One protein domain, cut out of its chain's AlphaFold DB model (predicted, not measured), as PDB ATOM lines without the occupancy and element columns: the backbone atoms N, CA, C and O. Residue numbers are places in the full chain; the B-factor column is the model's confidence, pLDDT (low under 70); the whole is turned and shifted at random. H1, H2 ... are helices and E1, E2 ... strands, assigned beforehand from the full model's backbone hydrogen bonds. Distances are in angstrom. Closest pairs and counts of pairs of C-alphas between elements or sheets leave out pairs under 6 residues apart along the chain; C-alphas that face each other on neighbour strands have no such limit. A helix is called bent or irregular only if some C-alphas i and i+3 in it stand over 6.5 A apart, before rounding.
ATOM      1  N   ALA A   9      32.006   0.096  31.086       63.69
ATOM      2  CA  ALA A   9      32.919   1.109  31.634       63.69
ATOM      3  C   ALA A   9      34.409   0.900  31.261       63.69
ATOM      4  O   ALA A   9      35.036   1.857  30.812       63.69
ATOM      5  N   PRO A  10      34.988  -0.318  31.350       70.88
ATOM      6  CA  PRO A  10      36.350  -0.566  30.870       70.88
ATOM      7  C   PRO A  10      36.510  -0.386  29.354       70.88
ATOM      8  O   PRO A  10      37.579   0.014  28.893       70.88
ATOM      9  N   GLU A  11      35.467  -0.689  28.575       69.62
ATOM     10  CA  GLU A  11      35.455  -0.507  27.119       69.62
ATOM     11  C   GLU A  11      35.434   0.992  26.770       69.62
ATOM     12  O   GLU A  11      36.281   1.454  26.007       69.62
ATOM     13  N   GLN A  12      34.575   1.779  27.422       70.38
ATOM     14  CA  GLN A  12      34.508   3.236  27.267       70.38
ATOM     15  C   GLN A  12      35.802   3.938  27.710       70.38
ATOM     16  O   GLN A  12      36.280   4.851  27.033       70.38
ATOM     17  N   ASP A  13      36.414   3.504  28.817       76.44
ATOM     18  CA  ASP A  13      37.711   4.023  29.262       76.44
ATOM     19  C   ASP A  13      38.810   3.733  28.230       76.44
ATOM     20  O   ASP A  13      39.621   4.610  27.913       76.44
ATOM     21  N   LEU A  14      38.813   2.529  27.646       81.69
ATOM     22  CA  LEU A  14      39.744   2.163  26.584       81.69
ATOM     23  C   LEU A  14      39.534   3.012  25.323       81.69
ATOM     24  O   LEU A  14      40.518   3.468  24.731       81.69
ATOM     25  N   VAL A  15      38.284   3.259  24.922       78.88
ATOM     26  CA  VAL A  15      37.954   4.148  23.797       78.88
ATOM     27  C   VAL A  15      38.472   5.558  24.068       78.88
ATOM     28  O   VAL A  15      39.159   6.127  23.221       78.88
ATOM     29  N   MET A  16      38.255   6.094  25.269       80.62
ATOM     30  CA  MET A  16      38.739   7.420  25.661       80.62
ATOM     31  C   MET A  16      40.269   7.520  25.636       80.62
ATOM     32  O   MET A  16      40.819   8.505  25.133       80.62
ATOM     33  N   VAL A  17      40.973   6.511  26.157       87.06
ATOM     34  CA  VAL A  17      42.444   6.434  26.093       87.06
ATOM     35  C   VAL A  17      42.915   6.376  24.642       87.06
ATOM     36  O   VAL A  17      43.826   7.107  24.253       87.06
ATOM     37  N   THR A  18      42.256   5.563  23.819       89.50
ATOM     38  CA  THR A  18      42.590   5.405  22.400       89.50
ATOM     39  C   THR A  18      42.347   6.697  21.621       89.50
ATOM     40  O   THR A  18      43.176   7.095  20.805       89.50
ATOM     41  N   TYR A  19      41.255   7.408  21.911       89.62
ATOM     42  CA  TYR A  19      40.930   8.683  21.278       89.62
ATOM     43  C   TYR A  19      41.944   9.772  21.650       89.62
ATOM     44  O   TYR A  19      42.399  10.513  20.780       89.62
ATOM     45  N   LYS A  20      42.376   9.836  22.918       91.81
ATOM     46  CA  LYS A  20      43.464  10.733  23.350       91.81
ATOM     47  C   LYS A  20      44.769  10.442  22.615       91.81
ATOM     48  O   LYS A  20      45.427  11.368  22.149       91.81
ATOM     49  N   GLU A  21      45.124   9.170  22.475       95.31
ATOM     50  CA  GLU A  21      46.329   8.767  21.749       95.31
ATOM     51  C   GLU A  21      46.238   9.111  20.253       95.31
ATOM     52  O   GLU A  21      47.219   9.551  19.651       95.31
ATOM     53  N   MET A  22      45.053   8.987  19.649       95.31
ATOM     54  CA  MET A  22      44.804   9.450  18.283       95.31
ATOM     55  C   MET A  22      45.033  10.962  18.152       95.31
ATOM     56  O   MET A  22      45.753  11.378  17.243       95.31
ATOM     57  N   ILE A  23      44.464  11.772  19.056       95.38
ATOM     58  CA  ILE A  23      44.681  13.227  19.077       95.38
ATOM     59  C   ILE A  23      46.178  13.514  19.164       95.38
ATOM     60  O   ILE A  23      46.708  14.192  18.292       95.38
ATOM     61  N   ASN A  24      46.871  12.924  20.141       95.69
ATOM     62  CA  ASN A  24      48.302  13.126  20.358       95.69
ATOM     63  C   ASN A  24      49.140  12.821  19.102       95.69
ATOM     64  O   ASN A  24      50.027  13.587  18.724       95.69
ATOM     65  N   ARG A  25      48.835  11.723  18.400       97.19
ATOM     66  CA  ARG A  25      49.527  11.356  17.152       97.19
ATOM     67  C   ARG A  25      49.284  12.352  16.026       97.19
ATOM     68  O   ARG A  25      50.206  12.616  15.253       97.19
ATOM     69  N   LEU A  26      48.060  12.857  15.895       96.12
ATOM     70  CA  LEU A  26      47.710  13.846  14.877       96.12
ATOM     71  C   LEU A  26      48.377  15.186  15.175       96.12
ATOM     72  O   LEU A  26      49.025  15.751  14.297       96.12
ATOM     73  N   THR A  27      48.267  15.664  16.409       95.12
ATOM     74  CA  THR A  27      48.787  16.971  16.810       95.12
ATOM     75  C   THR A  27      50.308  16.993  16.749       95.12
ATOM     76  O   THR A  27      50.865  17.843  16.069       95.12
ATOM     77  N   THR A  28      50.991  15.969  17.272       95.25
ATOM     78  CA  THR A  28      52.461  15.852  17.185       95.25
ATOM     79  C   THR A  28      52.983  15.918  15.745       95.25
ATOM     80  O   THR A  28      54.063  16.447  15.493       95.25
ATOM     81  N   ARG A  29      52.237  15.371  14.776       96.00
ATOM     82  CA  ARG A  29      52.659  15.351  13.366       96.00
ATOM     83  C   ARG A  29      52.334  16.634  12.617       96.00
ATOM     84  O   ARG A  29      53.071  16.990  11.704       96.00
ATOM     85  N   LEU A  30      51.214  17.269  12.944       96.19
ATOM     86  CA  LEU A  30      50.701  18.406  12.189       96.19
ATOM     87  C   LEU A  30      51.133  19.752  12.781       96.19
ATOM     88  O   LEU A  30      51.330  20.695  12.020       96.19
ATOM     89  N   SER A  31      51.334  19.832  14.099       94.94
ATOM     90  CA  SER A  31      51.758  21.048  14.803       94.94
ATOM     91  C   SER A  31      53.069  21.654  14.270       94.94
ATOM     92  O   SER A  31      53.121  22.869  14.109       94.94
ATOM     93  N   PRO A  32      54.112  20.885  13.901       94.94
ATOM     94  CA  PRO A  32      55.354  21.464  13.372       94.94
ATOM     95  C   PRO A  32      55.264  21.992  11.927       94.94
ATOM     96  O   PRO A  32      56.265  22.429  11.360       94.94
ATOM     97  N   ILE A  33      54.113  21.875  11.257       95.50
ATOM     98  CA  ILE A  33      53.994  22.287   9.856       95.50
ATOM     99  C   ILE A  33      53.779  23.800   9.789       95.50
ATOM    100  O   ILE A  33      52.719  24.322  10.135       95.50
ATOM    101  N   THR A  34      54.782  24.505   9.268       93.81
ATOM    102  CA  THR A  34      54.712  25.955   9.051       93.81
ATOM    103  C   THR A  34      53.636  26.351   8.039       93.81
ATOM    104  O   THR A  34      53.367  25.651   7.061       93.81
ATOM    105  N   ASN A  35      53.029  27.522   8.266       89.69
ATOM    106  CA  ASN A  35      51.987  28.097   7.407       89.69
ATOM    107  C   ASN A  35      50.760  27.181   7.204       89.69
ATOM    108  O   ASN A  35      50.107  27.221   6.159       89.69
ATOM    109  N   LEU A  36      50.440  26.362   8.207       92.56
ATOM    110  CA  LEU A  36      49.268  25.498   8.213       92.56
ATOM    111  C   LEU A  36      48.203  26.036   9.177       92.56
ATOM    112  O   LEU A  36      48.501  26.396  10.313       92.56
ATOM    113  N   SER A  37      46.949  26.048   8.725       91.94
ATOM    114  CA  SER A  37      45.771  26.280   9.566       91.94
ATOM    115  C   SER A  37      44.914  25.019   9.573       91.94
ATOM    116  O   SER A  37      44.537  24.527   8.510       91.94
ATOM    117  N   ILE A  38      44.591  24.508  10.757       94.81
ATOM    118  CA  ILE A  38      43.865  23.252  10.947       94.81
ATOM    119  C   ILE A  38      42.559  23.545  11.668       94.81
ATOM    120  O   ILE A  38      42.555  24.123  12.751       94.81
ATOM    121  N   TYR A  39      41.452  23.109  11.077       94.38
ATOM    122  CA  TYR A  39      40.120  23.255  11.648       94.38
ATOM    123  C   TYR A  39      39.607  21.883  12.064       94.38
ATOM    124  O   TYR A  39      39.280  21.053  11.215       94.38
ATOM    125  N   TYR A  40      39.513  21.648  13.370       95.06
ATOM    126  CA  TYR A  40      38.766  20.510  13.880       95.06
ATOM    127  C   TYR A  40      37.281  20.864  13.882       95.06
ATOM    128  O   TYR A  40      36.841  21.735  14.633       95.06
ATOM    129  N   ARG A  41      36.501  20.186  13.040       94.00
ATOM    130  CA  ARG A  41      35.038  20.214  13.113       94.00
ATOM    131  C   ARG A  41      34.596  19.220  14.177       94.00
ATOM    132  O   ARG A  41      34.973  18.052  14.100       94.00
ATOM    133  N   THR A  42      33.740  19.653  15.098       91.06
ATOM    134  CA  THR A  42      33.103  18.744  16.060       91.06
ATOM    135  C   THR A  42      32.418  17.561  15.372       91.06
ATOM    136  O   THR A  42      32.062  17.617  14.185       91.06
ATOM    137  N   THR A  43      32.228  16.476  16.122       86.12
ATOM    138  CA  THR A  43      31.501  15.294  15.654       86.12
ATOM    139  C   THR A  43      30.094  15.654  15.170       86.12
ATOM    140  O   THR A  43      29.530  16.694  15.514       86.12
ATOM    141  N   SER A  44      29.541  14.797  14.315       83.31
ATOM    142  CA  SER A  44      28.166  14.918  13.843       83.31
ATOM    143  C   SER A  44      27.282  14.021  14.707       83.31
ATOM    144  O   SER A  44      27.554  12.820  14.748       83.31
ATOM    145  N   PRO A  45      26.258  14.552  15.396       75.69
ATOM    146  CA  PRO A  45      25.326  13.716  16.136       75.69
ATOM    147  C   PRO A  45      24.484  12.889  15.163       75.69
ATOM    148  O   PRO A  45      24.138  13.357  14.077       75.69
ATOM    149  N   GLY A  46      24.144  11.674  15.581       69.88
ATOM    150  CA  GLY A  46      23.000  10.953  15.037       69.88
ATOM    151  C   GLY A  46      21.748  11.304  15.836       69.88
ATOM    152  O   GLY A  46      21.841  11.686  17.006       69.88
ATOM    153  N   HIS A  47      20.573  11.158  15.227       68.75
ATOM    154  CA  HIS A  47      19.300  11.391  15.911       68.75
ATOM    155  C   HIS A  47      18.494  10.097  16.038       68.75
ATOM    156  O   HIS A  47      17.806   9.721  15.094       68.75
ATOM    157  N   PRO A  48      18.494   9.443  17.214       58.47
ATOM    158  CA  PRO A  48      17.639   8.287  17.488       58.47
ATOM    159  C   PRO A  48      16.175   8.516  17.107       58.47
ATOM    160  O   PRO A  48      15.532   7.699  16.460       58.47
ATOM    161  N   THR A  49      15.653   9.684  17.470       56.75
ATOM    162  CA  THR A  49      14.265  10.090  17.238       56.75
ATOM    163  C   THR A  49      13.930  10.305  15.768       56.75
ATOM    164  O   THR A  49      12.755  10.406  15.436       56.75
ATOM    165  N   CYS A  50      14.924  10.340  14.876       59.97
ATOM    166  CA  CYS A  50      14.719  10.419  13.434       59.97
ATOM    167  C   CYS A  50      14.061   9.139  12.872       59.97
ATOM    168  O   CYS A  50      13.465   9.182  11.799       59.97
ATOM    169  N   LEU A  51      14.065   8.034  13.633       60.47
ATOM    170  CA  LEU A  51      13.305   6.815  13.332       60.47
ATOM    171  C   LEU A  51      11.806   6.904  13.683       60.47
ATOM    172  O   LEU A  51      11.037   6.001  13.351       60.47
ATOM    173  N   LEU A  52      11.368   7.977  14.352       61.16
ATOM    174  CA  LEU A  52       9.961   8.191  14.690       61.16
ATOM    175  C   LEU A  52       9.165   8.741  13.487       61.16
ATOM    176  O   LEU A  52       9.743   9.347  12.582       61.16
ATOM    177  N   PRO A  53       7.826   8.566  13.466       56.53
ATOM    178  CA  PRO A  53       6.979   8.995  12.355       56.53
ATOM    179  C   PRO A  53       7.162  10.479  11.971       56.53
ATOM    180  O   PRO A  53       7.389  11.324  12.844       56.53
ATOM    181  N   PRO A  54       6.966  10.830  10.683       53.34
ATOM    182  CA  PRO A  54       7.351  12.116  10.085       53.34
ATOM    183  C   PRO A  54       6.773  13.363  10.770       53.34
ATOM    184  O   PRO A  54       7.371  14.439  10.697       53.34
ATOM    185  N   ALA A  55       5.649  13.234  11.482       49.56
ATOM    186  CA  ALA A  55       5.032  14.331  12.228       49.56
ATOM    187  C   ALA A  55       5.935  14.908  13.340       49.56
ATOM    188  O   ALA A  55       5.753  16.061  13.723       49.56
ATOM    189  N   SER A  56       6.918  14.141  13.833       53.44
ATOM    190  CA  SER A  56       7.869  14.574  14.870       53.44
ATOM    191  C   SER A  56       9.285  14.840  14.351       53.44
ATOM    192  O   SER A  56      10.112  15.323  15.119       53.44
ATOM    193  N   THR A  57       9.573  14.548  13.077       55.97
ATOM    194  CA  THR A  57      10.925  14.613  12.490       55.97
ATOM    195  C   THR A  57      11.040  15.592  11.322       55.97
ATOM    196  O   THR A  57      12.148  15.892  10.914       55.97
ATOM    197  N   SER A  58       9.938  16.162  10.819       59.50
ATOM    198  CA  SER A  58       9.955  17.114   9.684       59.50
ATOM    199  C   SER A  58      10.266  18.568  10.069       59.50
ATOM    200  O   SER A  58      10.186  19.467   9.233       59.50
ATOM    201  N   ILE A  59      10.559  18.826  11.343       64.06
ATOM    202  CA  ILE A  59      10.880  20.156  11.863       64.06
ATOM    203  C   ILE A  59      12.103  20.076  12.781       64.06
ATOM    204  O   ILE A  59      12.272  19.071  13.485       64.06
ATOM    205  N   PRO A  60      12.924  21.141  12.828       61.72
ATOM    206  CA  PRO A  60      13.922  21.298  13.875       61.72
ATOM    207  C   PRO A  60      13.278  21.126  15.247       61.72
ATOM    208  O   PRO A  60      12.075  21.359  15.408       61.72
ATOM    209  N   TYR A  61      14.083  20.810  16.259       57.59
ATOM    210  CA  TYR A  61      13.639  20.917  17.645       57.59
ATOM    211  C   TYR A  61      13.235  22.373  17.941       57.59
ATOM    212  O   TYR A  61      14.062  23.207  18.298       57.59
ATOM    213  N   ASN A  62      11.958  22.703  17.737       47.31
ATOM    214  CA  ASN A  62      11.416  24.034  17.952       47.31
ATOM    215  C   ASN A  62      10.824  24.114  19.359       47.31
ATOM    216  O   ASN A  62       9.998  23.296  19.751       47.31
ATOM    217  N   THR A  63      11.187  25.170  20.078       42.00
ATOM    218  CA  THR A  63      10.609  25.617  21.353       42.00
ATOM    219  C   THR A  63       9.094  25.902  21.325       42.00
ATOM    220  O   THR A  63       8.552  26.319  22.343       42.00
ATOM    221  N   LEU A  64       8.405  25.732  20.187       35.94
ATOM    222  CA  LEU A  64       6.994  26.108  19.991       35.94
ATOM    223  C   LEU A  64       5.997  24.938  19.922       35.94
ATOM    224  O   LEU A  64       4.793  25.177  19.937       35.94
ATOM    225  N   LEU A  65       6.460  23.688  19.894       36.38
ATOM    226  CA  LEU A  65       5.636  22.554  20.322       36.38
ATOM    227  C   LEU A  65       6.011  22.233  21.773       36.38
ATOM    228  O   LEU A  65       7.146  22.510  22.160       36.38
ATOM    229  N   PRO A  66       5.118  21.652  22.593       34.47
ATOM    230  CA  PRO A  66       5.433  21.240  23.957       34.47
ATOM    231  C   PRO A  66       6.355  20.002  23.954       34.47
ATOM    232  O   PRO A  66       6.053  18.973  24.544       34.47
ATOM    233  N   HIS A  67       7.496  20.089  23.275       38.16
ATOM    234  CA  HIS A  67       8.688  19.321  23.582       38.16
ATOM    235  C   HIS A  67       9.477  20.172  24.581       38.16
ATOM    236  O   HIS A  67       9.827  21.301  24.239       38.16
ATOM    237  N   PRO A  68       9.676  19.715  25.831       31.44
ATOM    238  CA  PRO A  68      10.001  20.606  26.938       31.44
ATOM    239  C   PRO A  68      11.374  21.285  26.801       31.44
ATOM    240  O   PRO A  68      12.355  20.850  27.383       31.44
ATOM    241  N   ASN A  69      11.410  22.426  26.110       34.94
ATOM    242  CA  ASN A  69      12.470  23.430  26.090       34.94
ATOM    243  C   ASN A  69      13.876  22.911  25.723       34.94
ATOM    244  O   ASN A  69      14.166  21.723  25.611       34.94
ATOM    245  N   SER A  70      14.829  23.834  25.622       38.09
ATOM    246  CA  SER A  70      16.267  23.529  25.711       38.09
ATOM    247  C   SER A  70      16.633  22.709  26.963       38.09
ATOM    248  O   SER A  70      17.753  22.216  27.075       38.09
ATOM    249  N   THR A  71      15.687  22.536  27.891       37.16
ATOM    250  CA  THR A  71      15.705  21.604  29.011       37.16
ATOM    251  C   THR A  71      15.643  20.145  28.574       37.16
ATOM    252  O   THR A  71      16.306  19.372  29.225       37.16
ATOM    253  N   VAL A  72      15.003  19.737  27.472       40.97
ATOM    254  CA  VAL A  72      15.158  18.370  26.932       40.97
ATOM    255  C   VAL A  72      16.548  18.187  26.349       40.97
ATOM    256  O   VAL A  72      17.175  17.190  26.666       40.97
ATOM    257  N   ALA A  73      17.080  19.171  25.612       37.81
ATOM    258  CA  ALA A  73      18.471  19.191  25.128       37.81
ATOM    259  C   ALA A  73      19.526  19.282  26.256       37.81
ATOM    260  O   ALA A  73      20.664  18.861  26.072       37.81
ATOM    261  N   LYS A  74      19.159  19.797  27.439       36.03
ATOM    262  CA  LYS A  74      20.001  19.832  28.652       36.03
ATOM    263  C   LYS A  74      19.771  18.651  29.601       36.03
ATOM    264  O   LYS A  74      20.720  18.202  30.218       36.03
ATOM    265  N   GLN A  75      18.564  18.102  29.688       37.81
ATOM    266  CA  GLN A  75      18.245  16.817  30.326       37.81
ATOM    267  C   GLN A  75      18.750  15.655  29.449       37.81
ATOM    268  O   GLN A  75      18.883  14.541  29.929       37.81
ATOM    269  N   LEU A  76      19.058  15.909  28.166       40.16
ATOM    270  CA  LEU A  76      19.910  15.124  27.245       40.16
ATOM    271  C   LEU A  76      21.386  15.117  27.641       40.16
ATOM    272  O   LEU A  76      22.114  14.277  27.132       40.16
ATOM    273  N   LYS A  77      21.816  15.989  28.564       36.50
ATOM    274  CA  LYS A  77      23.182  16.013  29.107       36.50
ATOM    275  C   LYS A  77      23.328  15.283  30.441       36.50
ATOM    276  O   LYS A  77      24.428  15.279  30.979       36.50
ATOM    277  N   ASP A  78      22.252  14.725  31.002       39.28
ATOM    278  CA  ASP A  78      22.349  13.910  32.215       39.28
ATOM    279  C   ASP A  78      22.925  12.531  31.846       39.28
ATOM    280  O   ASP A  78      22.216  11.759  31.193       39.28
ATOM    281  N   PRO A  79      24.167  12.195  32.252       42.31
ATOM    282  CA  PRO A  79      24.820  10.935  31.891       42.31
ATOM    283  C   PRO A  79      24.031   9.698  32.340       42.31
ATOM    284  O   PRO A  79      24.183   8.633  31.752       42.31
ATOM    285  N   SER A  80      23.171   9.834  33.357       39.41
ATOM    286  CA  SER A  80      22.336   8.742  33.870       39.41
ATOM    287  C   SER A  80      21.118   8.423  32.990       39.41
ATOM    288  O   SER A  80      20.537   7.347  33.114       39.41
ATOM    289  N   LEU A  81      20.747   9.326  32.074       37.72
ATOM    290  CA  LEU A  81      19.575   9.203  31.198       37.72
ATOM    291  C   LEU A  81      19.938   8.948  29.726       37.72
ATOM    292  O   LEU A  81      19.041   8.761  28.906       37.72
ATOM    293  N   ILE A  82      21.227   8.952  29.369       40.78
ATOM    294  CA  ILE A  82      21.687   8.693  27.995       40.78
ATOM    295  C   ILE A  82      21.532   7.210  27.583       40.78
ATOM    296  O   ILE A  82      21.016   6.974  26.486       40.78
ATOM    297  N   PRO A  83      21.834   6.206  28.440       38.34
ATOM    298  CA  PRO A  83      21.646   4.792  28.091       38.34
ATOM    299  C   PRO A  83      20.182   4.453  27.766       38.34
ATOM    300  O   PRO A  83      19.886   3.861  26.731       38.34
ATOM    301  N   ALA A  84      19.239   4.961  28.569       36.88
ATOM    302  CA  ALA A  84      17.800   4.755  28.376       36.88
ATOM    303  C   ALA A  84      17.235   5.400  27.088       36.88
ATOM    304  O   ALA A  84      16.103   5.123  26.698       36.88
ATOM    305  N   ARG A  85      17.995   6.280  26.418       40.09
ATOM    306  CA  ARG A  85      17.583   6.992  25.190       40.09
ATOM    307  C   ARG A  85      18.061   6.335  23.907       40.09
ATOM    308  O   ARG A  85      17.319   6.323  22.926       40.09
ATOM    309  N   LEU A  86      19.280   5.802  23.919       42.47
ATOM    310  CA  LEU A  86      19.806   4.979  22.829       42.47
ATOM    311  C   LEU A  86      19.004   3.676  22.695       42.47
ATOM    312  O   LEU A  86      18.716   3.251  21.577       42.47
ATOM    313  N   GLU A  87      18.545   3.117  23.820       38.97
ATOM    314  CA  GLU A  87      17.734   1.894  23.865       38.97
ATOM    315  C   GLU A  87      16.354   2.009  23.206       38.97
ATOM    316  O   GLU A  87      15.864   1.032  22.641       38.97
ATOM    317  N   VAL A  88      15.708   3.178  23.268       41.88
ATOM    318  CA  VAL A  88      14.285   3.316  22.898       41.88
ATOM    319  C   VAL A  88      14.080   3.796  21.458       41.88
ATOM    320  O   VAL A  88      12.985   3.643  20.921       41.88
ATOM    321  N   SER A  89      15.094   4.367  20.797       46.22
ATOM    322  CA  SER A  89      14.888   4.960  19.464       46.22
ATOM    323  C   SER A  89      15.882   4.571  18.372       46.22
ATOM    324  O   SER A  89      15.512   4.750  17.226       46.22
ATOM    325  N   LEU A  90      17.068   4.010  18.656       49.19
ATOM    326  CA  LEU A  90      18.006   3.555  17.600       49.19
ATOM    327  C   LEU A  90      17.894   2.074  17.252       49.19
ATOM    328  O   LEU A  90      18.384   1.639  16.214       49.19
ATOM    329  N   VAL A  91      17.265   1.298  18.124       53.75
ATOM    330  CA  VAL A  91      17.100  -0.134  17.945       53.75
ATOM    331  C   VAL A  91      15.853  -0.372  17.090       53.75
ATOM    332  O   VAL A  91      14.751  -0.042  17.539       53.75
ATOM    333  N   PRO A  92      15.971  -0.984  15.895       54.81
ATOM    334  CA  PRO A  92      14.802  -1.403  15.135       54.81
ATOM    335  C   PRO A  92      13.871  -2.248  16.018       54.81
ATOM    336  O   PRO A  92      14.355  -3.124  16.740       54.81
ATOM    337  N   PRO A  93      12.542  -2.074  15.961       55.97
ATOM    338  CA  PRO A  93      11.616  -2.840  16.802       55.97
ATOM    339  C   PRO A  93      11.756  -4.364  16.621       55.97
ATOM    340  O   PRO A  93      11.432  -5.129  17.529       55.97
ATOM    341  N   HIS A  94      12.297  -4.804  15.480       60.78
ATOM    342  CA  HIS A  94      12.579  -6.205  15.153       60.78
ATOM    343  C   HIS A  94      14.014  -6.662  15.452       60.78
ATOM    344  O   HIS A  94      14.329  -7.823  15.205       60.78
ATOM    345  N   ALA A  95      14.877  -5.786  15.974       63.53
ATOM    346  CA  ALA A  95      16.256  -6.136  16.279       63.53
ATOM    347  C   ALA A  95      16.318  -7.213  17.367       63.53
ATOM    348  O   ALA A  95      15.640  -7.139  18.408       63.53
ATOM    349  N   ASN A  96      17.151  -8.217  17.117       72.25
ATOM    350  CA  ASN A  96      17.412  -9.287  18.064       72.25
ATOM    351  C   ASN A  96      18.276  -8.777  19.240       72.25
ATOM    352  O   ASN A  96      18.734  -7.634  19.261       72.25
ATOM    353  N   ALA A  97      18.455  -9.606  20.270       68.88
ATOM    354  CA  ALA A  97      19.166  -9.209  21.489       68.88
ATOM    355  C   ALA A  97      20.652  -8.867  21.252       68.88
ATOM    356  O   ALA A  97      21.202  -8.010  21.940       68.88
ATOM    357  N   GLU A  98      21.291  -9.508  20.275       67.19
ATOM    358  CA  GLU A  98      22.698  -9.280  19.934       67.19
ATOM    359  C   GLU A  98      22.875  -7.971  19.162       67.19
ATOM    360  O   GLU A  98      23.761  -7.180  19.479       67.19
ATOM    361  N   GLU A  99      21.975  -7.689  18.219       63.00
ATOM    362  CA  GLU A  99      21.906  -6.403  17.530       63.00
ATOM    363  C   GLU A  99      21.694  -5.288  18.550       63.00
ATOM    364  O   GLU A  99      22.507  -4.372  18.614       63.00
ATOM    365  N   LYS A 100      20.679  -5.407  19.415       62.53
ATOM    366  CA  LYS A 100      20.410  -4.473  20.525       62.53
ATOM    367  C   LYS A 100      21.658  -4.145  21.341       62.53
ATOM    368  O   LYS A 100      21.956  -2.969  21.540       62.53
ATOM    369  N   CYS A 101      22.406  -5.172  21.740       61.97
ATOM    370  CA  CYS A 101      23.666  -5.017  22.462       61.97
ATOM    371  C   CYS A 101      24.732  -4.288  21.624       61.97
ATOM    372  O   CYS A 101      25.426  -3.411  22.129       61.97
ATOM    373  N   GLY A 102      24.835  -4.586  20.328       60.59
ATOM    374  CA  GLY A 102      25.733  -3.888  19.409       60.59
ATOM    375  C   GLY A 102      25.429  -2.394  19.269       60.59
ATOM    376  O   GLY A 102      26.358  -1.593  19.276       60.59
ATOM    377  N   TRP A 103      24.151  -2.012  19.188       58.16
ATOM    378  CA  TRP A 103      23.728  -0.606  19.110       58.16
ATOM    379  C   TRP A 103      23.938   0.144  20.433       58.16
ATOM    380  O   TRP A 103      24.321   1.310  20.409       58.16
ATOM    381  N   GLN A 104      23.743  -0.519  21.580       56.38
ATOM    382  CA  GLN A 104      24.053   0.039  22.906       56.38
ATOM    383  C   GLN A 104      25.552   0.320  23.086       56.38
ATOM    384  O   GLN A 104      25.913   1.282  23.753       56.38
ATOM    385  N   LYS A 105      26.416  -0.489  22.460       58.72
ATOM    386  CA  LYS A 105      27.878  -0.315  22.482       58.72
ATOM    387  C   LYS A 105      28.383   0.826  21.608       58.72
ATOM    388  O   LYS A 105      29.573   1.119  21.620       58.72
ATOM    389  N   TRP A 106      27.538   1.419  20.770       59.97
ATOM    390  CA  TRP A 106      27.987   2.535  19.956       59.97
ATOM    391  C   TRP A 106      28.135   3.772  20.849       59.97
ATOM    392  O   TRP A 106      27.150   4.234  21.418       59.97
ATOM    393  N   ASP A 107      29.351   4.317  20.916       59.00
ATOM    394  CA  ASP A 107      29.779   5.443  21.768       59.00
ATOM    395  C   ASP A 107      29.140   6.811  21.413       59.00
ATOM    396  O   ASP A 107      29.783   7.865  21.483       59.00
ATOM    397  N   TRP A 108      27.875   6.833  20.980       61.78
ATOM    398  CA  TRP A 108      27.131   8.050  20.632       61.78
ATOM    399  C   TRP A 108      27.012   9.014  21.812       61.78
ATOM    400  O   TRP A 108      26.955  10.227  21.616       61.78
ATOM    401  N   ASP A 109      26.995   8.484  23.034       61.03
ATOM    402  CA  ASP A 109      26.987   9.238  24.284       61.03
ATOM    403  C   ASP A 109      28.350   9.865  24.620       61.03
ATOM    404  O   ASP A 109      28.421  10.851  25.359       61.03
ATOM    405  N   LEU A 110      29.440   9.348  24.044       67.31
ATOM    406  CA  LEU A 110      30.795   9.843  24.289       67.31
ATOM    407  C   LEU A 110      31.209  10.975  23.344       67.31
ATOM    408  O   LEU A 110      32.250  11.597  23.556       67.31
ATOM    409  N   PHE A 111      30.414  11.306  22.326       76.62
ATOM    410  CA  PHE A 111      30.753  12.348  21.351       76.62
ATOM    411  C   PHE A 111      31.001  13.724  21.976       76.62
ATOM    412  O   PHE A 111      31.936  14.417  21.567       76.62
ATOM    413  N   ASP A 112      30.238  14.098  23.004       72.06
ATOM    414  CA  ASP A 112      30.490  15.323  23.768       72.06
ATOM    415  C   ASP A 112      31.861  15.287  24.461       72.06
ATOM    416  O   ASP A 112      32.594  16.279  24.442       72.06
ATOM    417  N   ARG A 113      32.252  14.127  25.011       77.38
ATOM    418  CA  ARG A 113      33.563  13.935  25.651       77.38
ATOM    419  C   ARG A 113      34.693  13.992  24.626       77.38
ATOM    420  O   ARG A 113      35.693  14.663  24.860       77.38
ATOM    421  N   HIS A 114      34.522  13.356  23.469       84.75
ATOM    422  CA  HIS A 114      35.484  13.409  22.366       84.75
ATOM    423  C   HIS A 114      35.678  14.838  21.840       84.75
ATOM    424  O   HIS A 114      36.808  15.270  21.611       84.75
ATOM    425  N   ASN A 115      34.590  15.600  21.696       89.31
ATOM    426  CA  ASN A 115      34.654  17.010  21.318       89.31
ATOM    427  C   ASN A 115      35.327  17.868  22.393       89.31
ATOM    428  O   ASN A 115      36.046  18.801  22.041       89.31
ATOM    429  N   ALA A 116      35.124  17.566  23.679       88.25
ATOM    430  CA  ALA A 116      35.806  18.256  24.773       88.25
ATOM    431  C   ALA A 116      37.326  18.061  24.709       88.25
ATOM    432  O   ALA A 116      38.049  19.045  24.778       88.25
ATOM    433  N   LEU A 117      37.815  16.843  24.442       92.06
ATOM    434  CA  LEU A 117      39.257  16.592  24.304       92.06
ATOM    435  C   LEU A 117      39.910  17.463  23.221       92.06
ATOM    436  O   LEU A 117      40.978  18.031  23.437       92.06
ATOM    437  N   TRP A 118      39.262  17.594  22.060       95.31
ATOM    438  CA  TRP A 118      39.742  18.484  21.001       95.31
ATOM    439  C   TRP A 118      39.636  19.958  21.381       95.31
ATOM    440  O   TRP A 118      40.541  20.730  21.074       95.31
ATOM    441  N   ARG A 119      38.546  20.358  22.042       94.88
ATOM    442  CA  ARG A 119      38.343  21.734  22.510       94.88
ATOM    443  C   ARG A 119      39.447  22.151  23.473       94.88
ATOM    444  O   ARG A 119      40.025  23.215  23.285       94.88
ATOM    445  N   ASP A 120      39.750  21.298  24.446       94.94
ATOM    446  CA  ASP A 120      40.768  21.534  25.466       94.94
ATOM    447  C   ASP A 120      42.156  21.649  24.829       94.94
ATOM    448  O   ASP A 120      42.892  22.586  25.127       94.94
ATOM    449  N   PHE A 121      42.485  20.759  23.883       94.81
ATOM    450  CA  PHE A 121      43.735  20.841  23.125       94.81
ATOM    451  C   PHE A 121      43.856  22.161  22.343       94.81
ATOM    452  O   PHE A 121      44.853  22.866  22.475       94.81
ATOM    453  N   VAL A 122      42.841  22.526  21.552       94.88
ATOM    454  CA  VAL A 122      42.878  23.758  20.741       94.88
ATOM    455  C   VAL A 122      42.923  25.009  21.623       94.88
ATOM    456  O   VAL A 122      43.595  25.983  21.285       94.88
ATOM    457  N   GLN A 123      42.214  24.997  22.752       94.12
ATOM    458  CA  GLN A 123      42.223  26.097  23.711       94.12
ATOM    459  C   GLN A 123      43.606  26.259  24.356       94.12
ATOM    460  O   GLN A 123      44.109  27.378  24.417       94.12
ATOM    461  N   TRP A 124      44.245  25.158  24.755       93.31
ATOM    462  CA  TRP A 124      45.606  25.168  25.287       93.31
ATOM    463  C   TRP A 124      46.626  25.703  24.267       93.31
ATOM    464  O   TRP A 124      47.409  26.591  24.593       93.31
ATOM    465  N   GLU A 125      46.565  25.250  23.010       92.25
ATOM    466  CA  GLU A 125      47.415  25.763  21.919       92.25
ATOM    467  C   GLU A 125      47.269  27.279  21.740       92.25
ATOM    468  O   GLU A 125      48.254  28.010  21.612       92.25
ATOM    469  N   LYS A 126      46.028  27.773  21.775       90.69
ATOM    470  CA  LYS A 126      45.741  29.204  21.682       90.69
ATOM    471  C   LYS A 126      46.331  29.984  22.858       90.69
ATOM    472  O   LYS A 126      46.899  31.051  22.645       90.69
ATOM    473  N   GLU A 127      46.211  29.468  24.077       91.81
ATOM    474  CA  GLU A 127      46.783  30.096  25.272       91.81
ATOM    475  C   GLU A 127      48.312  30.155  25.208       91.81
ATOM    476  O   GLU A 127      48.893  31.198  25.506       91.81
ATOM    477  N   CYS A 128      48.968  29.083  24.750       90.00
ATOM    478  CA  CYS A 128      50.413  29.077  24.524       90.00
ATOM    479  C   CYS A 128      50.838  30.097  23.461       90.00
ATOM    480  O   CYS A 128      51.842  30.786  23.643       90.00
ATOM    481  N   TRP A 129      50.067  30.220  22.376       86.69
ATOM    482  CA  TRP A 129      50.304  31.222  21.337       86.69
ATOM    483  C   TRP A 129      50.183  32.649  21.886       86.69
ATOM    484  O   TRP A 129      51.076  33.473  21.691       86.69
ATOM    485  N   ASP A 130      49.098  32.943  22.605       86.50
ATOM    486  CA  ASP A 130      48.845  34.269  23.176       86.50
ATOM    487  C   ASP A 130      49.882  34.637  24.260       86.50
ATOM    488  O   ASP A 130      50.235  35.809  24.405       86.50
ATOM    489  N   ALA A 131      50.416  33.647  24.984       88.75
ATOM    490  CA  ALA A 131      51.488  33.818  25.966       88.75
ATOM    491  C   ALA A 131      52.902  33.901  25.355       88.75
ATOM    492  O   ALA A 131      53.859  34.186  26.077       88.75
ATOM    493  N   GLY A 132      53.063  33.643  24.051       86.00
ATOM    494  CA  GLY A 132      54.375  33.568  23.398       86.00
ATOM    495  C   GLY A 132      55.227  32.374  23.851       86.00
ATOM    496  O   GLY A 132      56.442  32.381  23.677       86.00
ATOM    497  N   THR A 133      54.606  31.350  24.441       84.62
ATOM    498  CA  THR A 133      55.241  30.073  24.806       84.62
ATOM    499  C   THR A 133      54.907  29.007  23.764       84.62
ATOM    500  O   THR A 133      54.583  27.870  24.105       84.62
ATOM    501  N   GLU A 134      54.875  29.418  22.499       70.38
ATOM    502  CA  GLU A 134      54.407  28.613  21.375       70.38
ATOM    503  C   GLU A 134      55.176  27.289  21.269       70.38
ATOM    504  O   GLU A 134      56.402  27.240  21.374       70.38
ATOM    505  N   THR A 135      54.431  26.197  21.088       68.94
ATOM    506  CA  THR A 135      54.995  24.849  20.897       68.94
ATOM    507  C   THR A 135      54.730  24.292  19.492       68.94
ATOM    508  O   THR A 135      55.268  23.244  19.137       68.94
ATOM    509  N   SER A 136      53.937  25.004  18.682       83.19
ATOM    510  CA  SER A 136      53.419  24.588  17.375       83.19
ATOM    511  C   SER A 136      53.553  25.719  16.351       83.19
ATOM    512  O   SER A 136      53.202  26.861  16.642       83.19
ATOM    513  N   ASP A 137      53.981  25.387  15.132       90.38
ATOM    514  CA  ASP A 137      53.996  26.300  13.981       90.38
ATOM    515  C   ASP A 137      52.622  26.383  13.283       90.38
ATOM    516  O   ASP A 137      52.281  27.388  12.643       90.38
ATOM    517  N   ALA A 138      51.827  25.314  13.377       93.25
ATOM    518  CA  ALA A 138      50.483  25.251  12.828       93.25
ATOM    519  C   ALA A 138      49.476  25.940  13.755       93.25
ATOM    520  O   ALA A 138      49.557  25.856  14.982       93.25
ATOM    521  N   LYS A 139      48.470  26.575  13.150       91.56
ATOM    522  CA  LYS A 139      47.374  27.247  13.854       91.56
ATOM    523  C   LYS A 139      46.169  26.333  13.946       91.56
ATOM    524  O   LYS A 139      45.617  25.934  12.921       91.56
ATOM    525  N   TRP A 140      45.728  26.060  15.163       93.75
ATOM    526  CA  TRP A 140      44.593  25.186  15.428       93.75
ATOM    527  C   TRP A 140      43.320  25.984  15.712       93.75
ATOM    528  O   TRP A 140      43.330  26.976  16.438       93.75
ATOM    529  N   PHE A 141      42.208  25.533  15.139       93.56
ATOM    530  CA  PHE A 141      40.894  26.150  15.271       93.56
ATOM    531  C   PHE A 141      39.843  25.091  15.586       93.56
ATOM    532  O   PHE A 141      39.842  23.996  15.019       93.56
ATOM    533  N   PHE A 142      38.916  25.442  16.473       93.94
ATOM    534  CA  PHE A 142      37.814  24.582  16.879       93.94
ATOM    535  C   PHE A 142      36.517  25.090  16.249       93.94
ATOM    536  O   PHE A 142      36.022  26.159  16.603       93.94
ATOM    537  N   LEU A 143      35.979  24.333  15.296       93.62
ATOM    538  CA  LEU A 143      34.732  24.641  14.609       93.62
ATOM    539  C   LEU A 143      33.584  23.881  15.288       93.62
ATOM    540  O   LEU A 143      33.319  22.715  14.976       93.62
ATOM    541  N   ASP A 144      32.926  24.551  16.238       89.88
ATOM    542  CA  ASP A 144      31.811  23.993  17.009       89.88
ATOM    543  C   ASP A 144      30.500  24.067  16.220       89.88
ATOM    544  O   ASP A 144      29.845  25.106  16.154       89.88
ATOM    545  N   VAL A 145      30.121  22.941  15.619       89.19
ATOM    546  CA  VAL A 145      28.833  22.770  14.928       89.19
ATOM    547  C   VAL A 145      27.891  21.833  15.681       89.19
ATOM    548  O   VAL A 145      26.764  21.609  15.245       89.19
ATOM    549  N   TRP A 146      28.331  21.284  16.817       82.94
ATOM    550  CA  TRP A 146      27.634  20.219  17.534       82.94
ATOM    551  C   TRP A 146      26.231  20.638  17.968       82.94
ATOM    552  O   TRP A 146      25.250  19.980  17.630       82.94
ATOM    553  N   ASN A 147      26.116  21.773  18.664       77.12
ATOM    554  CA  ASN A 147      24.828  22.228  19.196       77.12
ATOM    555  C   ASN A 147      23.824  22.575  18.088       77.12
ATOM    556  O   ASN A 147      22.626  22.369  18.262       77.12
ATOM    557  N   GLN A 148      24.310  23.102  16.962       81.81
ATOM    558  CA  GLN A 148      23.479  23.370  15.791       81.81
ATOM    559  C   GLN A 148      23.008  22.057  15.165       81.81
ATOM    560  O   GLN A 148      21.827  21.910  14.861       81.81
ATOM    561  N   ALA A 149      23.918  21.094  15.008       81.56
ATOM    562  CA  ALA A 149      23.611  19.801  14.421       81.56
ATOM    563  C   ALA A 149      22.593  19.018  15.261       81.56
ATOM    564  O   ALA A 149      21.632  18.491  14.716       81.56
ATOM    565  N   LEU A 150      22.739  19.038  16.588       76.38
ATOM    566  CA  LEU A 150      21.854  18.359  17.540       76.38
ATOM    567  C   LEU A 150      20.400  18.866  17.504       76.38
ATOM    568  O   LEU A 150      19.483  18.192  17.962       76.38
ATOM    569  N   GLN A 151      20.162  20.073  16.990       74.81
ATOM    570  CA  GLN A 151      18.812  20.639  16.893       74.81
ATOM    571  C   GLN A 151      18.067  20.218  15.623       74.81
ATOM    572  O   GLN A 151      16.891  20.547  15.461       74.81
ATOM    573  N   ARG A 152      18.744  19.528  14.706       78.06
ATOM    574  CA  ARG A 152      18.330  19.408  13.309       78.06
ATOM    575  C   ARG A 152      18.084  17.966  12.896       78.06
ATOM    576  O   ARG A 152      18.522  17.535  11.839       78.06
ATOM    577  N   GLN A 153      17.344  17.217  13.708       74.44
ATOM    578  CA  GLN A 153      16.894  15.864  13.351       74.44
ATOM    579  C   GLN A 153      16.138  15.796  12.008       74.44
ATOM    580  O   GLN A 153      16.098  14.740  11.384       74.44
ATOM    581  N   ASP A 154      15.579  16.922  11.555       74.75
ATOM    582  CA  ASP A 154      14.903  17.098  10.266       74.75
ATOM    583  C   ASP A 154      15.828  17.080   9.054       74.75
ATOM    584  O   ASP A 154      15.375  16.927   7.925       74.75
ATOM    585  N   ALA A 155      17.126  17.261   9.269       83.38
ATOM    586  CA  ALA A 155      18.087  17.454   8.198       83.38
ATOM    587  C   ALA A 155      18.682  16.147   7.653       83.38
ATOM    588  O   ALA A 155      19.569  16.222   6.801       83.38
ATOM    589  N   HIS A 156      18.270  14.979   8.148       81.88
ATOM    590  CA  HIS A 156      18.836  13.691   7.743       81.88
ATOM    591  C   HIS A 156      18.422  13.253   6.336       81.88
ATOM    592  O   HIS A 156      17.379  13.666   5.838       81.88
ATOM    593  N   ALA A 157      19.273  12.451   5.686       76.31
ATOM    594  CA  ALA A 157      19.111  12.033   4.291       76.31
ATOM    595  C   ALA A 157      17.837  11.206   4.065       76.31
ATOM    596  O   ALA A 157      17.084  11.461   3.126       76.31
ATOM    597  N   GLU A 158      17.578  10.255   4.959       71.81
ATOM    598  CA  GLU A 158      16.405   9.387   4.906       71.81
ATOM    599  C   GLU A 158      15.836   9.215   6.320       71.81
ATOM    600  O   GLU A 158      16.163   8.240   7.001       71.81
ATOM    601  N   PRO A 159      14.994  10.147   6.807       65.19
ATOM    602  CA  PRO A 159      14.356   9.993   8.108       65.19
ATOM    603  C   PRO A 159      13.594   8.666   8.188       65.19
ATOM    604  O   PRO A 159      12.769   8.368   7.324       65.19
ATOM    605  N   GLY A 160      13.893   7.845   9.197       58.59
ATOM    606  CA  GLY A 160      13.384   6.472   9.299       58.59
ATOM    607  C   GLY A 160      14.351   5.369   8.848       58.59
ATOM    608  O   GLY A 160      14.106   4.211   9.181       58.59
ATOM    609  N   ALA A 161      15.440   5.697   8.144       66.38
ATOM    610  CA  ALA A 161      16.413   4.720   7.636       66.38
ATOM    611  C   ALA A 161      17.878   5.149   7.843       66.38
ATOM    612  O   ALA A 161      18.682   4.362   8.340       66.38
ATOM    613  N   ASP A 162      18.216   6.402   7.532       70.81
ATOM    614  CA  ASP A 162      19.545   6.983   7.720       70.81
ATOM    615  C   ASP A 162      19.463   8.205   8.633       70.81
ATOM    616  O   ASP A 162      19.078   9.298   8.224       70.81
ATOM    617  N   CYS A 163      19.847   7.996   9.891       72.00
ATOM    618  CA  CYS A 163      19.844   9.014  10.940       72.00
ATOM    619  C   CYS A 163      21.252   9.558  11.229       72.00
ATOM    620  O   CYS A 163      21.480  10.103  12.312       72.00
ATOM    621  N   LEU A 164      22.202   9.354  10.306       77.75
ATOM    622  CA  LEU A 164      23.608   9.748  10.446       77.75
ATOM    623  C   LEU A 164      24.028  10.748   9.374       77.75
ATOM    624  O   LEU A 164      24.679  11.749   9.682       77.75
ATOM    625  N   HIS A 165      23.656  10.492   8.120       84.56
ATOM    626  CA  HIS A 165      23.975  11.380   7.012       84.56
ATOM    627  C   HIS A 165      22.922  12.473   6.865       84.56
ATOM    628  O   HIS A 165      21.765  12.325   7.256       84.56
ATOM    629  N   TRP A 166      23.343  13.597   6.295       86.31
ATOM    630  CA  TRP A 166      22.519  14.789   6.135       86.31
ATOM    631  C   TRP A 166      22.093  14.963   4.677       86.31
ATOM    632  O   TRP A 166      22.891  14.732   3.769       86.31
ATOM    633  N   CYS A 167      20.866  15.435   4.458       86.62
ATOM    634  CA  CYS A 167      20.393  15.925   3.165       86.62
ATOM    635  C   CYS A 167      21.249  17.102   2.657       86.62
ATOM    636  O   CYS A 167      21.825  17.861   3.441       86.62
ATOM    637  N   LEU A 168      21.250  17.314   1.337       85.00
ATOM    638  CA  LEU A 168      21.767  18.527   0.695       85.00
ATOM    639  C   LEU A 168      20.664  19.168  -0.172       85.00
ATOM    640  O   LEU A 168      20.023  18.437  -0.927       85.00
ATOM    641  N   PRO A 169      20.452  20.501  -0.120       85.12
ATOM    642  CA  PRO A 169      21.089  21.483   0.770       85.12
ATOM    643  C   PRO A 169      20.557  21.401   2.215       85.12
ATOM    644  O   PRO A 169      19.355  21.264   2.427       85.12
ATOM    645  N   SER A 170      21.440  21.473   3.221       85.31
ATOM    646  CA  SER A 170      21.052  21.469   4.647       85.31
ATOM    647  C   SER A 170      22.222  21.876   5.569       85.31
ATOM    648  O   SER A 170      23.025  22.740   5.224       85.31
ATOM    649  N   LEU A 171      22.341  21.267   6.754       87.94
ATOM    650  CA  LEU A 171      23.399  21.497   7.744       87.94
ATOM    651  C   LEU A 171      24.829  21.542   7.176       87.94
ATOM    652  O   LEU A 171      25.540  22.488   7.519       87.94
ATOM    653  N   PRO A 172      25.274  20.611   6.304       91.75
ATOM    654  CA  PRO A 172      26.631  20.674   5.764       91.75
ATOM    655  C   PRO A 172      26.933  21.979   5.017       91.75
ATOM    656  O   PRO A 172      28.053  22.479   5.090       91.75
ATOM    657  N   GLU A 173      25.939  22.574   4.353       92.38
ATOM    658  CA  GLU A 173      26.093  23.871   3.686       92.38
ATOM    659  C   GLU A 173      26.321  24.999   4.702       92.38
ATOM    660  O   GLU A 173      27.192  25.846   4.509       92.38
ATOM    661  N   GLN A 174      25.622  24.972   5.841       90.88
ATOM    662  CA  GLN A 174      25.840  25.934   6.928       90.88
ATOM    663  C   GLN A 174      27.245  25.791   7.529       90.88
ATOM    664  O   GLN A 174      27.910  26.794   7.789       90.88
ATOM    665  N   TRP A 175      27.741  24.562   7.686       92.50
ATOM    666  CA  TRP A 175      29.104  24.314   8.167       92.50
ATOM    667  C   TRP A 175      30.163  24.851   7.205       92.50
ATOM    668  O   TRP A 175      31.148  25.444   7.644       92.50
ATOM    669  N   ILE A 176      29.947  24.698   5.895       92.12
ATOM    670  CA  ILE A 176      30.817  25.276   4.864       92.12
ATOM    671  C   ILE A 176      30.782  26.806   4.934       92.12
ATOM    672  O   ILE A 176      31.836  27.436   4.878       92.12
ATOM    673  N   CYS A 177      29.610  27.416   5.130       91.06
ATOM    674  CA  CYS A 177      29.493  28.860   5.340       91.06
ATOM    675  C   CYS A 177      30.261  29.331   6.588       91.06
ATOM    676  O   CYS A 177      30.948  30.354   6.530       91.06
ATOM    677  N   HIS A 178      30.205  28.583   7.695       90.12
ATOM    678  CA  HIS A 178      30.985  28.883   8.901       90.12
ATOM    679  C   HIS A 178      32.494  28.775   8.654       90.12
ATOM    680  O   HIS A 178      33.240  29.682   9.022       90.12
ATOM    681  N   LEU A 179      32.943  27.723   7.965       91.50
ATOM    682  CA  LEU A 179      34.345  27.576   7.580       91.50
ATOM    683  C   LEU A 179      34.797  28.722   6.662       91.50
ATOM    684  O   LEU A 179      35.849  29.315   6.883       91.50
ATOM    685  N   HIS A 180      33.989  29.079   5.664       91.31
ATOM    686  CA  HIS A 180      34.271  30.196   4.767       91.31
ATOM    687  C   HIS A 180      34.401  31.520   5.539       91.31
ATOM    688  O   HIS A 180      35.326  32.295   5.292       91.31
ATOM    689  N   HIS A 181      33.516  31.776   6.508       88.75
ATOM    690  CA  HIS A 181      33.623  32.949   7.375       88.75
ATOM    691  C   HIS A 181      34.953  32.964   8.145       88.75
ATOM    692  O   HIS A 181      35.678  33.960   8.084       88.75
ATOM    693  N   ALA A 182      35.310  31.851   8.791       86.25
ATOM    694  CA  ALA A 182      36.551  31.735   9.556       86.25
ATOM    695  C   ALA A 182      37.806  31.921   8.681       86.25
ATOM    696  O   ALA A 182      38.768  32.567   9.091       86.25
ATOM    697  N   LEU A 183      37.789  31.409   7.446       87.06
ATOM    698  CA  LEU A 183      38.911  31.531   6.512       87.06
ATOM    699  C   LEU A 183      39.083  32.956   5.966       87.06
ATOM    700  O   LEU A 183      40.207  33.452   5.869       87.06
ATOM    701  N   PHE A 184      37.990  33.621   5.581       84.06
ATOM    702  CA  PHE A 184      38.069  34.832   4.753       84.06
ATOM    703  C   PHE A 184      37.675  36.131   5.452       84.06
ATOM    704  O   PHE A 184      38.082  37.201   4.989       84.06
ATOM    705  N   MET A 185      36.899  36.075   6.534       69.94
ATOM    706  CA  MET A 185      36.385  37.275   7.204       69.94
ATOM    707  C   MET A 185      37.224  37.630   8.431       69.94
ATOM    708  O   MET A 185      37.707  38.758   8.531       69.94
ATOM    709  N   GLU A 186      37.534  36.658   9.289       64.38
ATOM    710  CA  GLU A 186      38.372  36.890  10.477       64.38
ATOM    711  C   GLU A 186      39.821  37.278  10.115       64.38
ATOM    712  O   GLU A 186      40.466  38.081  10.796       64.38
ATOM    713  N   GLY A 187      40.334  36.775   8.986       58.69
ATOM    714  CA  GLY A 187      41.649  37.149   8.458       58.69
ATOM    715  C   GLY A 187      41.732  38.593   7.940       58.69
ATOM    716  O   GLY A 187      42.812  39.190   7.964       58.69
ATOM    717  N   LYS A 188      40.612  39.179   7.492       52.78
ATOM    718  CA  LYS A 188      40.556  40.568   7.002       52.78
ATOM    719  C   LYS A 188      40.524  41.577   8.146       52.78
ATOM    720  O   LYS A 188      41.221  42.585   8.076       52.78
ATOM    721  N   GLU A 189      39.803  41.288   9.227       51.75
ATOM    722  CA  GLU A 189      39.768  42.172  10.400       51.75
ATOM    723  C   GLU A 189      41.137  42.315  11.074       51.75
ATOM    724  O   GLU A 189      41.511  43.410  11.491       51.75
ATOM    725  N   LYS A 190      41.929  41.234  11.126       52.25
ATOM    726  CA  LYS A 190      43.299  41.277  11.668       52.25
ATOM    727  C   LYS A 190      44.271  42.074  10.791       52.25
ATOM    728  O   LYS A 190      45.225  42.634  11.321       52.25
ATOM    729  N   LYS A 191      44.041  42.144   9.474       52.84
ATOM    730  CA  LYS A 191      44.848  42.962   8.550       52.84
ATOM    731  C   LYS A 191      44.502  44.449   8.613       52.84
ATOM    732  O   LYS A 191      45.398  45.257   8.447       52.84
ATOM    733  N   ASN A 192      43.244  44.796   8.888       48.72
ATOM    734  CA  ASN A 192      42.799  46.192   8.986       48.72
ATOM    735  C   ASN A 192      43.054  46.835  10.366       48.72
ATOM    736  O   ASN A 192      42.835  48.032  10.524       48.72
ATOM    737  N   LYS A 193      43.467  46.048  11.370       47.38
ATOM    738  CA  LYS A 193      43.831  46.514  12.724       47.38
ATOM    739  C   LYS A 193      45.350  46.644  12.951       47.38
ATOM    740  O   LYS A 193      45.754  46.950  14.070       47.38
ATOM    741  N   LYS A 194      46.170  46.380  11.932       39.88
ATOM    742  CA  LYS A 194      47.613  46.675  11.897       39.88
ATOM    743  C   LYS A 194      47.854  47.877  10.999       39.88
ATOM    744  O   LYS A 194      48.806  48.621  11.308       39.88
TER     745      LYS A 194
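What this domain is: This is residues 9 to 194 of the 194 residues of an uncharacterized protein of Crucibulum laeve (UniProt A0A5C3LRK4). A short ribbon of two parallel strands, E1 and E2, lies between the long helix H6 on one side and the helix H8 on the other, with H1 packed on H6 by part of its length. At one end of these long parts is a loose head of the short helices H2, H3, H4 and H5, a long loop and the small hairpin E3 and E4; residues 184 to 194, with H9, stick out as a tail. The 186 printed residues hold nine named helices and four named strands in the order H1 E1 H2 H3 H4 H5 H6 E2 H7 E3 E4 H8 H9, and the class is mostly helix. One sheet is E1 and E2, parallel, and the other is E3 and E4, antiparallel. The whole is only just loose, close to compact, with a radius of gyration of the C-alphas of 19.4 A, and spans 59 by 40 by 27 A.

How they stand to each other: Look first at E1, residues 37 to 41, and E2, residues 139 to 143: they are parallel at 23 degrees, and N 38 and O 139 are 2.8 A apart, N 141 and O 38 also 2.8 A, both within hydrogen-bond range. H6, residues 108 to 130, comes closest to E2 at the C-alphas of Val 122 and Trp 140, 5.8 A apart. H8, residues 171 to 184, comes closest to E2 at the C-alphas of Leu 143 and Leu 179, 7.6 A apart, while E1 and H8 are near each other, with 6 pairs of C-alphas within 10 A. H6 and H8 are apart. H1, residues 9 to 30, touches H6 with residues 16 to 23 alone, closest at the C-alphas of Lys 20 and Leu 117, 7.3 A apart; they run the same way at a shallow tilt of 34 degrees, only just short of steep. Now turn to H4, residues 83 to 89: it touches H2, residues 48 to 51, closest at the C-alphas of Pro 48 and Ser 89, 4.7 A apart. H4 also touches H5, residues 97 to 104, closest at the C-alphas of Leu 86 and Gln 104, 6.5 A apart, at a steep tilt of 67 degrees, only just short of about perpendicular, opposite ways. H3, residues 69 to 75, touches no helix. E1, the helices H2 to H6 and E2 make a strand-helix-strand unit, two parallel neighbour strands with helices between them in the chain. E3, residues 156 to 158, and E4, residues 162 to 166, form a hairpin, with N 157 and O 165 2.9 A apart, within hydrogen-bond range; E4 comes closest to H2 at the C-alphas of Cys 50 and Cys 163, 5.9 A apart. H7, residues 146 to 149, is close to H8 but not clearly touching, with the C-alphas of Ala 149 and Leu 171 6.9 A apart. H9, residues 186 to 192, and H8 meet only through their link. Every O i to N i+4 pair is within hydrogen-bond range in H1, H5 and H8, against 17 of 19 in H6, 2 of 3 in H3 and in H9, and 1 of 3 in H4, where 1 of 4 O i to N i+3 pairs is; H2 and H7 are too short for an i+4 pair.

Where its parts are: Find C-alpha 37 at (45.771, 26.280, 9.566), where E1 begins its 12.8 A; E2 measures 12.9 A. H6 begins at C-alpha 108, (27.131, 8.050, 20.632), and runs 34.1 A; it is irregular, with C-alphas 109 and 112 7.0 A apart. H1 measures 31.5 A and H8 20.0 A. H9 ends at C-alpha 192, (42.799, 46.192, 8.986).

The domain as a whole: The C-alphas farthest apart are those of Asn 96 and Lys 194, at 63.9 A. The printed part has no cut, and the one long link is H2 to H3, residues 52 to 68. The mean pLDDT of the printed part is 72.1; look for values under 70 at residues 46 to 95, 97 to 110 and 185 to 194, among others.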